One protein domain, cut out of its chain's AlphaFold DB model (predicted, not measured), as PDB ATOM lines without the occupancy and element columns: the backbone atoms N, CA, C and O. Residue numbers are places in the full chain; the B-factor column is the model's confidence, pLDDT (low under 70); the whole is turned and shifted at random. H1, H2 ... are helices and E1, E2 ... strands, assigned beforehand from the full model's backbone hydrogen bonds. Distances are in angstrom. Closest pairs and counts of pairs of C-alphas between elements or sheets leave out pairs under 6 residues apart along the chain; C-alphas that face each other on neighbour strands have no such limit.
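This is residues 10 to 97 of the 101 residues of an uncharacterized protein of Kouleothrix aurantiaca (UniProt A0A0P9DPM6). A twisted sheet of four strands has H1 lying slantwise over one face, the other face bare, and from one end of the sheet a drawn-out excursion of the chain, residues 51 to 77 with the short H2 in it, reaches far away. This excursion at one end and the loop between E1 and E2 at the other make the length. The printed part has 88 residues, with two named helices and four named strands in the order H1, E1, E2, H2, E3, E4; the sheet runs E1 - E2 - E3 - E4, antiparallel throughout. The class is mixed, helices and strands, and the whole is loose, with a radius of gyration of the C-alphas of 15.8 A and spans of 51 by 22 by 17 A.

Begin with H1, residues 10 to 21, which is on the sheet of E1, residues 29 to 34, E2, residues 44 to 50, E3, residues 78 to 84, and E4, residues 90 to 96. This gives two layers, a helix on one face of a sheet. H1 has a height over the sheet of 8.9 A, lies over E2 and E3, and runs slantwise to the strands, at 52 degrees to E2 on the local plane. Look at Val 14 and Val 46, the closest C-alphas of H1 and E2, 7.6 A apart. E1 and E2 form a hairpin, antiparallel at 162 degrees; find N 31 and O 47 at 2.8 A. E2 and E3 are antiparallel at 164 degrees, with N 46 and O 82 at 2.8 A. E3 and E4 form another hairpin, at 161 degrees, with N 81 and O 94 at 2.8 A. The edge strands E1 and E4 are apart. H2, residues 61 to 65, is not on the sheet, and H1 and H2 are apart. In H1 and H2 every O i to N i+4 pair is within hydrogen-bond range.

Find C-alpha 10 at (266.122, 281.617, 129.156); from there H1 runs 16.3 A to C-alpha 21. E1 covers 16.7 A, and E2 19.4 A from C-alpha 44 at (258.653, 277.155, 127.758). H2 is a short helix of five residues. E3 covers 19.3 A, and E4 runs 16.8 A to C-alpha 96 at (247.875, 285.957, 139.295).

The two C-alphas farthest apart are those of Pro 39 and Gly 58, at 51.9 A. The printed part has no cut. The link from H2 to E3, residues 66 to 77, is long, and that from E3 to E4 is tight. The mean pLDDT of the printed part is 77.7; look for values under 70 at residues 52 to 65, 67 to 77 and 97.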
ATOM      1  N   LEU A  10     267.416 280.926 129.077       84.44
ATOM      2  CA  LEU A  10     266.122 281.617 129.156       84.44
ATOM      3  C   LEU A  10     265.814 282.247 130.514       84.44
ATOM      4  O   LEU A  10     265.097 283.240 130.563       84.44
ATOM      5  N   ILE A  11     266.362 281.710 131.608       84.88
ATOM      6  CA  ILE A  11     266.146 282.274 132.946       84.88
ATOM      7  C   ILE A  11     266.684 283.706 133.007       84.88
ATOM      8  O   ILE A  11     266.032 284.562 133.590       84.88
ATOM      9  N   LYS A  12     267.813 283.996 132.343       87.00
ATOM     10  CA  LYS A  12     268.378 285.353 132.303       87.00
ATOM     11  C   LYS A  12     267.469 286.330 131.559       87.00
ATOM     12  O   LYS A  12     267.250 287.433 132.046       87.00
ATOM     13  N   HIS A  13     266.918 285.916 130.416       88.06
ATOM     14  CA  HIS A  13     265.994 286.744 129.633       88.06
ATOM     15  C   HIS A  13     264.707 287.034 130.403       88.06
ATOM     16  O   HIS A  13     264.273 288.179 130.481       88.06
ATOM     17  N   VAL A  14     264.147 286.007 131.040       87.94
ATOM     18  CA  VAL A  14     262.956 286.158 131.877       87.94
ATOM     19  C   VAL A  14     263.228 287.056 133.080       87.94
ATOM     20  O   VAL A  14     262.414 287.916 133.394       87.94
ATOM     21  N   GLN A  15     264.378 286.906 133.733       87.94
ATOM     22  CA  GLN A  15     264.735 287.745 134.870       87.94
ATOM     23  C   GLN A  15     264.947 289.209 134.463       87.94
ATOM     24  O   GLN A  15     264.507 290.101 135.180       87.94
ATOM     25  N   ALA A  16     265.559 289.462 133.302       88.88
ATOM     26  CA  ALA A  16     265.692 290.811 132.757       88.88
ATOM     27  C   ALA A  16     264.323 291.445 132.473       88.88
ATOM     28  O   ALA A  16     264.085 292.577 132.886       88.88
ATOM     29  N   TYR A  17     263.406 290.697 131.851       89.50
ATOM     30  CA  TYR A  17     262.039 291.163 131.620       89.50
ATOM     31  C   TYR A  17     261.301 291.459 132.925       89.50
ATOM     32  O   TYR A  17     260.706 292.521 133.064       89.50
ATOM     33  N   LEU A  18     261.368 290.557 133.909       87.62
ATOM     34  CA  LEU A  18     260.727 290.779 135.205       87.62
ATOM     35  C   LEU A  18     261.283 292.030 135.883       87.62
ATOM     36  O   LEU A  18     260.505 292.858 136.328       87.62
ATOM     37  N   ASN A  19     262.598 292.234 135.884       87.62
ATOM     38  CA  ASN A  19     263.189 293.433 136.477       87.62
ATOM     39  C   ASN A  19     262.770 294.733 135.762       87.62
ATOM     40  O   ASN A  19     262.699 295.773 136.406       87.62
ATOM     41  N   GLN A  20     262.511 294.686 134.451       88.50
ATOM     42  CA  GLN A  20     262.101 295.852 133.660       88.50
ATOM     43  C   GLN A  20     260.600 296.144 133.764       88.50
ATOM     44  O   GLN A  20     260.204 297.301 133.843       88.50
ATOM     45  N   THR A  21     259.763 295.107 133.732       88.12
ATOM     46  CA  THR A  21     258.303 295.246 133.625       88.12
ATOM     47  C   THR A  21     257.592 295.088 134.966       88.12
ATOM     48  O   THR A  21     256.517 295.648 135.156       88.12
ATOM     49  N   MET A  22     258.154 294.299 135.883       84.38
ATOM     50  CA  MET A  22     257.539 293.919 137.161       84.38
ATOM     51  C   MET A  22     258.602 293.897 138.273       84.38
ATOM     52  O   MET A  22     258.952 292.818 138.771       84.38
ATOM     53  N   PRO A  23     259.166 295.061 138.652       82.75
ATOM     54  CA  PRO A  23     260.242 295.137 139.640       82.75
ATOM     55  C   PRO A  23     259.832 294.569 141.005       82.75
ATOM     56  O   PRO A  23     260.686 294.124 141.765       82.75
ATOM     57  N   GLU A  24     258.534 294.497 141.305       77.62
ATOM     58  CA  GLU A  24     258.017 293.826 142.497       77.62
ATOM     59  C   GLU A  24     258.308 292.320 142.520       77.62
ATOM     60  O   GLU A  24     258.299 291.732 143.591       77.62
ATOM     61  N   MET A  25     258.577 291.697 141.367       78.88
ATOM     62  CA  MET A  25     258.976 290.292 141.229       78.88
ATOM     63  C   MET A  25     260.503 290.130 141.144       78.88
ATOM     64  O   MET A  25     260.992 289.026 140.878       78.88
ATOM     65  N   ALA A  26     261.278 291.200 141.354       77.88
ATOM     66  CA  ALA A  26     262.733 291.129 141.358       77.88
ATOM     67  C   ALA A  26     263.208 290.175 142.467       77.88
ATOM     68  O   ALA A  26     262.910 290.344 143.647       77.88
ATOM     69  N   GLY A  27     263.931 289.123 142.075       76.06
ATOM     70  CA  GLY A  27     264.378 288.074 142.999       76.06
ATOM     71  C   GLY A  27     263.358 286.959 143.258       76.06
ATOM     72  O   GLY A  27     263.626 286.084 144.082       76.06
ATOM     73  N   ALA A  28     262.229 286.936 142.541       79.75
ATOM     74  CA  ALA A  28     261.297 285.812 142.566       79.75
ATOM     75  C   ALA A  28     261.997 284.497 142.197       79.75
ATOM     76  O   ALA A  28     262.886 284.443 141.338       79.75
ATOM     77  N   ARG A  29     261.563 283.397 142.819       82.44
ATOM     78  CA  ARG A  29     262.061 282.072 142.454       82.44
ATOM     79  C   ARG A  29     261.469 281.699 141.099       82.44
ATOM     80  O   ARG A  29     260.257 281.554 140.967       82.44
ATOM     81  N   LEU A  30     262.338 281.521 140.108       86.38
ATOM     82  CA  LEU A  30     261.943 281.153 138.750       86.38
ATOM     83  C   LEU A  30     261.926 279.633 138.586       86.38
ATOM     84  O   LEU A  30     262.924 278.951 138.832       86.38
ATOM     85  N   GLN A  31     260.793 279.105 138.135       86.81
ATOM     86  CA  GLN A  31     260.612 277.706 137.768       86.81
ATOM     87  C   GLN A  31     260.366 277.609 136.266       86.81
ATOM     88  O   GLN A  31     259.372 278.122 135.764       86.81
ATOM     89  N   LEU A  32     261.265 276.946 135.542       88.31
ATOM     90  CA  LEU A  32     261.128 276.726 134.104       88.31
ATOM     91  C   LEU A  32     260.539 275.340 133.832       88.31
ATOM     92  O   LEU A  32     261.024 274.337 134.358       88.31
ATOM     93  N   ARG A  33     259.529 275.289 132.968       88.00
ATOM     94  CA  ARG A  33     258.928 274.074 132.417       88.00
ATOM     95  C   ARG A  33     258.971 274.129 130.899       88.00
ATOM     96  O   ARG A  33     258.646 275.154 130.311       88.00
ATOM     97  N   THR A  34     259.339 273.024 130.270       88.94
ATOM     98  CA  THR A  34     259.187 272.859 128.822       88.94
ATOM     99  C   THR A  34     257.731 272.529 128.516       88.94
ATOM    100  O   THR A  34     257.099 271.781 129.260       88.94
ATOM    101  N   LEU A  35     257.197 273.119 127.454       87.50
ATOM    102  CA  LEU A  35     255.869 272.833 126.935       87.50
ATOM    103  C   LEU A  35     255.990 272.058 125.627       87.50
ATOM    104  O   LEU A  35     256.805 272.397 124.760       87.50
ATOM    105  N   ASP A  36     255.127 271.061 125.485       84.75
ATOM    106  CA  ASP A  36     254.913 270.369 124.226       84.75
ATOM    107  C   ASP A  36     253.855 271.122 123.426       84.75
ATOM    108  O   ASP A  36     252.773 271.440 123.916       84.75
ATOM    109  N   GLY A  37     254.204 271.470 122.195       78.44
ATOM    110  CA  GLY A  37     253.340 272.234 121.311       78.44
ATOM    111  C   GLY A  37     253.910 272.321 119.896       78.44
ATOM    112  O   GLY A  37     255.112 272.054 119.703       78.44
ATOM    113  N   PRO A  38     253.054 272.640 118.910       81.75
ATOM    114  CA  PRO A  38     253.419 272.677 117.498       81.75
ATOM    115  C   PRO A  38     254.491 273.744 117.201       81.75
ATOM    116  O   PRO A  38     254.742 274.637 118.014       81.75
ATOM    117  N   PRO A  39     255.164 273.681 116.039       75.94
ATOM    118  CA  PRO A  39     256.093 274.727 115.617       75.94
ATOM    119  C   PRO A  39     255.420 276.107 115.661       75.94
ATOM    120  O   PRO A  39     254.320 276.276 115.149       75.94
ATOM    121  N   GLY A  40     256.067 277.085 116.299       74.56
ATOM    122  CA  GLY A  40     255.510 278.431 116.492       74.56
ATOM    123  C   GLY A  40     254.730 278.630 117.797       74.56
ATOM    124  O   GLY A  40     254.476 279.772 118.170       74.56
ATOM    125  N   SER A  41     254.414 277.566 118.546       81.44
ATOM    126  CA  SER A  41     253.835 277.700 119.886       81.44
ATOM    127  C   SER A  41     254.894 278.091 120.929       81.44
ATOM    128  O   SER A  41     256.092 277.843 120.726       81.44
ATOM    129  N   PRO A  42     254.484 278.618 122.100       83.94
ATOM    130  CA  PRO A  42     255.365 278.695 123.257       83.94
ATOM    131  C   PRO A  42     255.987 277.328 123.546       83.94
ATOM    132  O   PRO A  42     255.317 276.296 123.468       83.94
ATOM    133  N   ARG A  43     257.279 277.321 123.870       89.31
ATOM    134  CA  ARG A  43     258.041 276.099 124.168       89.31
ATOM    135  C   ARG A  43     258.458 276.012 125.615       89.31
ATOM    136  O   ARG A  43     258.826 274.932 126.065       89.31
ATOM    137  N   TYR A  44     258.367 277.118 126.341       89.69
ATOM    138  CA  TYR A  44     258.653 277.155 127.758       89.69
ATOM    139  C   TYR A  44     257.579 277.950 128.490       89.69
ATOM    140  O   TYR A  44     257.086 278.964 128.000       89.69
ATOM    141  N   ALA A  45     257.236 277.484 129.681       90.25
ATOM    142  CA  ALA A  45     256.540 278.258 130.688       90.25
ATOM    143  C   ALA A  45     257.525 278.551 131.815       90.25
ATOM    144  O   ALA A  45     258.141 277.628 132.351       90.25
ATOM    145  N   VAL A  46     257.667 279.816 132.186       90.00
ATOM    146  CA  VAL A  46     258.416 280.209 133.376       90.00
ATOM    147  C   VAL A  46     257.450 280.775 134.394       90.00
ATOM    148  O   VAL A  46     256.778 281.767 134.132       90.00
ATOM    149  N   THR A  47     257.378 280.132 135.550       88.62
ATOM    150  CA  THR A  47     256.610 280.621 136.688       88.62
ATOM    151  C   THR A  47     257.554 281.358 137.623       88.62
ATOM    152  O   THR A  47     258.552 280.796 138.074       88.62
ATOM    153  N   ALA A  48     257.252 282.619 137.892       86.69
ATOM    154  CA  ALA A  48     257.889 283.420 138.919       86.69
ATOM    155  C   ALA A  48     256.947 283.493 140.115       86.69
ATOM    156  O   ALA A  48     255.810 283.942 139.982       86.69
ATOM    157  N   GLU A  49     257.423 283.055 141.273       81.75
ATOM    158  CA  GLU A  49     256.670 283.107 142.521       81.75
ATOM    159  C   GLU A  49     257.452 283.948 143.518       81.75
ATOM    160  O   GLU A  49     258.640 283.698 143.767       81.75
ATOM    161  N   LEU A  50     256.784 284.955 144.076       77.62
ATOM    162  CA  LEU A  50     257.340 285.758 145.145       77.62
ATOM    163  C   LEU A  50     256.390 285.777 146.330       77.62
ATOM    164  O   LEU A  50     255.187 286.012 146.209       77.62
ATOM    165  N   CYS A  51     256.986 285.575 147.494       72.94
ATOM    166  CA  CYS A  51     256.326 285.768 148.758       72.94
ATOM    167  C   CYS A  51     256.955 286.944 149.487       72.94
ATOM    168  O   CYS A  51     258.098 286.869 149.945       72.94
ATOM    169  N   THR A  52     256.201 288.027 149.614       64.88
ATOM    170  CA  THR A  52     256.540 289.106 150.532       64.88
ATOM    171  C   THR A  52     256.234 288.626 151.945       64.88
ATOM    172  O   THR A  52     255.078 288.513 152.349       64.88
ATOM    173  N   ARG A  53     257.289 288.284 152.692       61.28
ATOM    174  CA  ARG A  53     257.198 287.940 154.115       61.28
ATOM    175  C   ARG A  53     256.697 289.166 154.881       61.28
ATOM    176  O   ARG A  53     257.485 290.029 155.247       61.28
ATOM    177  N   ALA A  54     255.391 289.248 155.092       57.28
ATOM    178  CA  ALA A  54     254.777 290.213 155.990       57.28
ATOM    179  C   ALA A  54     254.363 289.463 157.255       57.28
ATOM    180  O   ALA A  54     253.569 288.523 157.182       57.28
ATOM    181  N   CYS A  55     254.922 289.840 158.404       61.19
ATOM    182  CA  CYS A  55     254.517 289.239 159.666       61.19
ATOM    183  C   CYS A  55     253.133 289.766 160.057       61.19
ATOM    184  O   CYS A  55     252.961 290.982 160.153       61.19
ATOM    185  N   PRO A  56     252.151 288.884 160.303       57.03
ATOM    186  CA  PRO A  56     250.786 289.312 160.594       57.03
ATOM    187  C   PRO A  56     250.651 290.061 161.933       57.03
ATOM    188  O   PRO A  56     249.719 290.837 162.095       57.03
ATOM    189  N   TYR A  57     251.590 289.893 162.872       60.84
ATOM    190  CA  TYR A  57     251.495 290.430 164.239       60.84
ATOM    191  C   TYR A  57     252.283 291.730 164.478       60.84
ATOM    192  O   TYR A  57     252.869 291.911 165.542       60.84
ATOM    193  N   GLY A  58     252.355 292.633 163.495       57.09
ATOM    194  CA  GLY A  58     253.009 293.940 163.685       57.09
ATOM    195  C   GLY A  58     254.529 293.873 163.900       57.09
ATOM    196  O   GLY A  58     255.139 294.828 164.377       57.09
ATOM    197  N   THR A  59     255.163 292.751 163.554       64.00
ATOM    198  CA  THR A  59     256.617 292.587 163.630       64.00
ATOM    199  C   THR A  59     257.288 293.481 162.587       64.00
ATOM    200  O   THR A  59     256.899 293.473 161.416       64.00
ATOM    201  N   SER A  60     258.302 294.246 162.995       63.66
ATOM    202  CA  SER A  60     259.001 295.161 162.091       63.66
ATOM    203  C   SER A  60     259.673 294.411 160.924       63.66
ATOM    204  O   SER A  60     260.113 293.266 161.092       63.66
ATOM    205  N   PRO A  61     259.813 295.040 159.738       62.84
ATOM    206  CA  PRO A  61     260.435 294.410 158.569       62.84
ATOM    207  C   PRO A  61     261.858 293.888 158.828       62.84
ATOM    208  O   PRO A  61     262.255 292.869 158.267       62.84
ATOM    209  N   SER A  62     262.613 294.552 159.710       66.44
ATOM    210  CA  SER A  62     263.968 294.153 160.106       66.44
ATOM    211  C   SER A  62     263.988 292.855 160.920       66.44
ATOM    212  O   SER A  62     264.808 291.978 160.652       66.44
ATOM    213  N   MET A  63     263.049 292.677 161.853       66.88
ATOM    214  CA  MET A  63     262.918 291.441 162.635       66.88
ATOM    215  C   MET A  63     262.339 290.287 161.802       66.88
ATOM    216  O   MET A  63     262.751 289.135 161.950       66.88
ATOM    217  N   ALA A  64     261.451 290.592 160.851       61.94
ATOM    218  CA  ALA A  64     260.977 289.621 159.866       61.94
ATOM    219  C   ALA A  64     262.119 289.108 158.965       61.94
ATOM    220  O   ALA A  64     262.219 287.905 158.705       61.94
ATOM    221  N   ALA A  65     263.013 290.002 158.522       61.28
ATOM    222  CA  ALA A  65     264.197 289.646 157.738       61.28
ATOM    223  C   ALA A  65     265.204 288.796 158.537       61.28
ATOM    224  O   ALA A  65     265.819 287.895 157.969       61.28
ATOM    225  N   ALA A  66     265.304 289.018 159.853       70.62
ATOM    226  CA  ALA A  66     266.130 288.238 160.777       70.62
ATOM    227  C   ALA A  66     265.563 286.840 161.116       70.62
ATOM    228  O   ALA A  66     266.160 286.107 161.900       70.62
ATOM    229  N   GLY A  67     264.419 286.446 160.538       61.50
ATOM    230  CA  GLY A  67     263.832 285.115 160.731       61.50
ATOM    231  C   GLY A  67     263.050 284.942 162.036       61.50
ATOM    232  O   GLY A  67     262.652 283.828 162.357       61.50
ATOM    233  N   GLN A  68     262.776 286.028 162.762       63.16
ATOM    234  CA  GLN A  68     262.062 286.012 164.048       63.16
ATOM    235  C   GLN A  68     260.527 286.031 163.896       63.16
ATOM    236  O   GLN A  68     259.793 286.304 164.840       63.16
ATOM    237  N   CYS A  69     260.021 285.735 162.698       61.31
ATOM    238  CA  CYS A  69     258.592 285.639 162.425       61.31
ATOM    239  C   CYS A  69     258.108 284.210 162.700       61.31
ATOM    240  O   CYS A  69     258.327 283.317 161.883       61.31
ATOM    241  N   HIS A  70     257.452 283.981 163.839       57.56
ATOM    242  CA  HIS A  70     256.985 282.641 164.224       57.56
ATOM    243  C   HIS A  70     255.827 282.114 163.365       57.56
ATOM    244  O   HIS A  70     255.659 280.905 163.241       57.56
ATOM    245  N   VAL A  71     255.068 283.007 162.723       56.25
ATOM    246  CA  VAL A  71     254.016 282.658 161.761       56.25
ATOM    247  C   VAL A  71     254.363 283.295 160.423       56.25
ATOM    248  O   VAL A  71     254.079 284.467 160.174       56.25
ATOM    249  N   ILE A  72     255.009 282.520 159.552       55.47
ATOM    250  CA  ILE A  72     255.254 282.929 158.169       55.47
ATOM    251  C   ILE A  72     253.934 282.763 157.420       55.47
ATOM    252  O   ILE A  72     253.652 281.697 156.877       55.47
ATOM    253  N   ASN A  73     253.107 283.808 157.393       53.94
ATOM    254  CA  ASN A  73     251.942 283.791 156.522       53.94
ATOM    255  C   ASN A  73     252.390 284.121 155.095       53.94
ATOM    256  O   ASN A  73     252.602 285.281 154.735       53.94
ATOM    257  N   CYS A  74     252.576 283.072 154.303       59.06
ATOM    258  CA  CYS A  74     252.896 283.158 152.891       59.06
ATOM    259  C   CYS A  74     251.736 282.593 152.059       59.06
ATOM    260  O   CYS A  74     251.877 281.513 151.479       59.06
ATOM    261  N   PRO A  75     250.589 283.292 151.959       55.84
ATOM    262  CA  PRO A  75     249.726 283.034 150.820       55.84
ATOM    263  C   PRO A  75     250.574 283.428 149.604       55.84
ATOM    264  O   PRO A  75     251.289 284.426 149.670       55.84
ATOM    265  N   LEU A  76     250.614 282.651 148.527       58.16
ATOM    266  CA  LEU A  76     251.346 283.036 147.315       58.16
ATOM    267  C   LEU A  76     250.773 284.360 146.773       58.16
ATOM    268  O   LEU A  76     249.832 284.357 145.989       58.16
ATOM    269  N   ARG A  77     251.303 285.503 147.231       64.56
ATOM    270  CA  ARG A  77     250.668 286.817 147.023       64.56
ATOM    271  C   ARG A  77     250.808 287.299 145.586       64.56
ATOM    272  O   ARG A  77     249.916 287.974 145.081       64.56
ATOM    273  N   CYS A  78     251.898 286.916 144.923       72.94
ATOM    274  CA  CYS A  78     252.164 287.266 143.536       72.94
ATOM    275  C   CYS A  78     252.794 286.081 142.803       72.94
ATOM    276  O   CYS A  78     253.892 285.626 143.138       72.94
ATOM    277  N   SER A  79     252.116 285.616 141.759       83.44
ATOM    278  CA  SER A  79     252.687 284.703 140.778       83.44
ATOM    279  C   SER A  79     252.564 285.296 139.382       83.44
ATOM    280  O   SER A  79     251.592 285.980 139.051       83.44
ATOM    281  N   VAL A  80     253.573 285.055 138.556       87.00
ATOM    282  CA  VAL A  80     253.560 285.436 137.146       87.00
ATOM    283  C   VAL A  80     253.960 284.223 136.334       87.00
ATOM    284  O   VAL A  80     255.016 283.635 136.557       87.00
ATOM    285  N   ARG A  81     253.119 283.848 135.377       89.75
ATOM    286  CA  ARG A  81     253.421 282.810 134.399       89.75
ATOM    287  C   ARG A  81     253.756 283.468 133.070       89.75
ATOM    288  O   ARG A  81     252.933 284.171 132.495       89.75
ATOM    289  N   LEU A  82     254.962 283.214 132.584       91.06
ATOM    290  CA  LEU A  82     255.476 283.722 131.320       91.06
ATOM    291  C   LEU A  82     255.542 282.582 130.312       91.06
ATOM    292  O   LEU A  82     256.138 281.541 130.586       91.06
ATOM    293  N   LEU A  83     254.936 282.773 129.147       92.25
ATOM    294  CA  LEU A  83     255.067 281.874 128.007       92.25
ATOM    295  C   LEU A  83     256.177 282.390 127.104       92.25
ATOM    296  O   LEU A  83     256.170 283.554 126.711       92.25
ATOM    297  N   VAL A  84     257.130 281.522 126.789       90.94
ATOM    298  CA  VAL A  84     258.365 281.882 126.094       90.94
ATOM    299  C   VAL A  84     258.561 280.976 124.884       90.94
ATOM    300  O   VAL A  84     258.313 279.764 124.943       90.94
ATOM    301  N   ASP A  85     258.999 281.556 123.773       88.69
ATOM    302  CA  ASP A  85     259.389 280.812 122.575       88.69
ATOM    303  C   ASP A  85     260.768 280.125 122.741       88.69
ATOM    304  O   ASP A  85     261.396 280.160 123.803       88.69
ATOM    305  N   ARG A  86     261.278 279.484 121.679       84.50
ATOM    306  CA  ARG A  86     262.621 278.863 121.711       84.50
ATOM    307  C   ARG A  86     263.772 279.866 121.767       84.50
ATOM    308  O   ARG A  86     264.872 279.479 122.152       84.50
ATOM    309  N   ARG A  87     263.535 281.104 121.336       84.94
ATOM    310  CA  ARG A  87     264.535 282.169 121.206       84.94
ATOM    311  C   ARG A  87     264.631 283.036 122.466       84.94
ATOM    312  O   ARG A  87     265.584 283.791 122.597       84.94
ATOM    313  N   GLY A  88     263.698 282.888 123.402       84.00
ATOM    314  CA  GLY A  88     263.621 283.674 124.628       84.00
ATOM    315  C   GLY A  88     262.697 284.881 124.560       84.00
ATOM    316  O   GLY A  88     262.669 285.662 125.507       84.00
ATOM    317  N   THR A  89     261.912 285.004 123.492       87.38
ATOM    318  CA  THR A  89     260.863 286.013 123.366       87.38
ATOM    319  C   THR A  89     259.698 285.651 124.273       87.38
ATOM    320  O   THR A  89     259.189 284.527 124.233       87.38
ATOM    321  N   ILE A  90     259.259 286.608 125.082       89.50
ATOM    322  CA  ILE A  90     258.080 286.453 125.932       89.50
ATOM    323  C   ILE A  90     256.853 286.723 125.072       89.50
ATOM    324  O   ILE A  90     256.665 287.824 124.566       89.50
ATOM    325  N   LEU A  91     256.042 285.688 124.888       89.75
ATOM    326  CA  LEU A  91     254.836 285.721 124.065       89.75
ATOM    327  C   LEU A  91     253.614 286.145 124.875       89.75
ATOM    328  O   LEU A  91     252.708 286.789 124.357       89.75
ATOM    329  N   HIS A  92     253.570 285.757 126.150       88.94
ATOM    330  CA  HIS A  92     252.459 286.090 127.028       88.94
ATOM    331  C   HIS A  92     252.907 286.139 128.485       88.94
ATOM    332  O   HIS A  92     253.744 285.339 128.907       88.94
ATOM    333  N   ALA A  93     252.314 287.050 129.253       89.31
ATOM    334  CA  ALA A  93     252.536 287.186 130.681       89.31
ATOM    335  C   ALA A  93     251.192 287.201 131.408       89.31
ATOM    336  O   ALA A  93     250.402 288.127 131.246       89.31
ATOM    337  N   THR A  94     250.943 286.183 132.225       88.12
ATOM    338  CA  THR A  94     249.739 286.091 133.051       88.12
ATOM    339  C   THR A  94     250.120 286.324 134.502       88.12
ATOM    340  O   THR A  94     250.841 285.520 135.098       88.12
ATOM    341  N   ARG A  95     249.638 287.423 135.079       86.38
ATOM    342  CA  ARG A  95     249.779 287.715 136.506       86.38
ATOM    343  C   ARG A  95     248.605 287.106 137.261       86.38
ATOM    344  O   ARG A  95     247.461 287.250 136.844       86.38
ATOM    345  N   SER A  96     248.889 286.455 138.379       77.00
ATOM    346  CA  SER A  96     247.875 285.957 139.295       77.00
ATOM    347  C   SER A  96     248.219 286.366 140.722       77.00
ATOM    348  O   SER A  96     249.294 286.056 141.245       77.00
ATOM    349  N   THR A  97     247.289 287.092 141.333       65.88
ATOM    350  CA  THR A  97     247.281 287.463 142.749       65.88
ATOM    351  C   THR A  97     246.202 286.628 143.434       65.88
ATOM    352  O   THR A  97     245.103 287.114 143.698       65.88
TER     353      THR A  97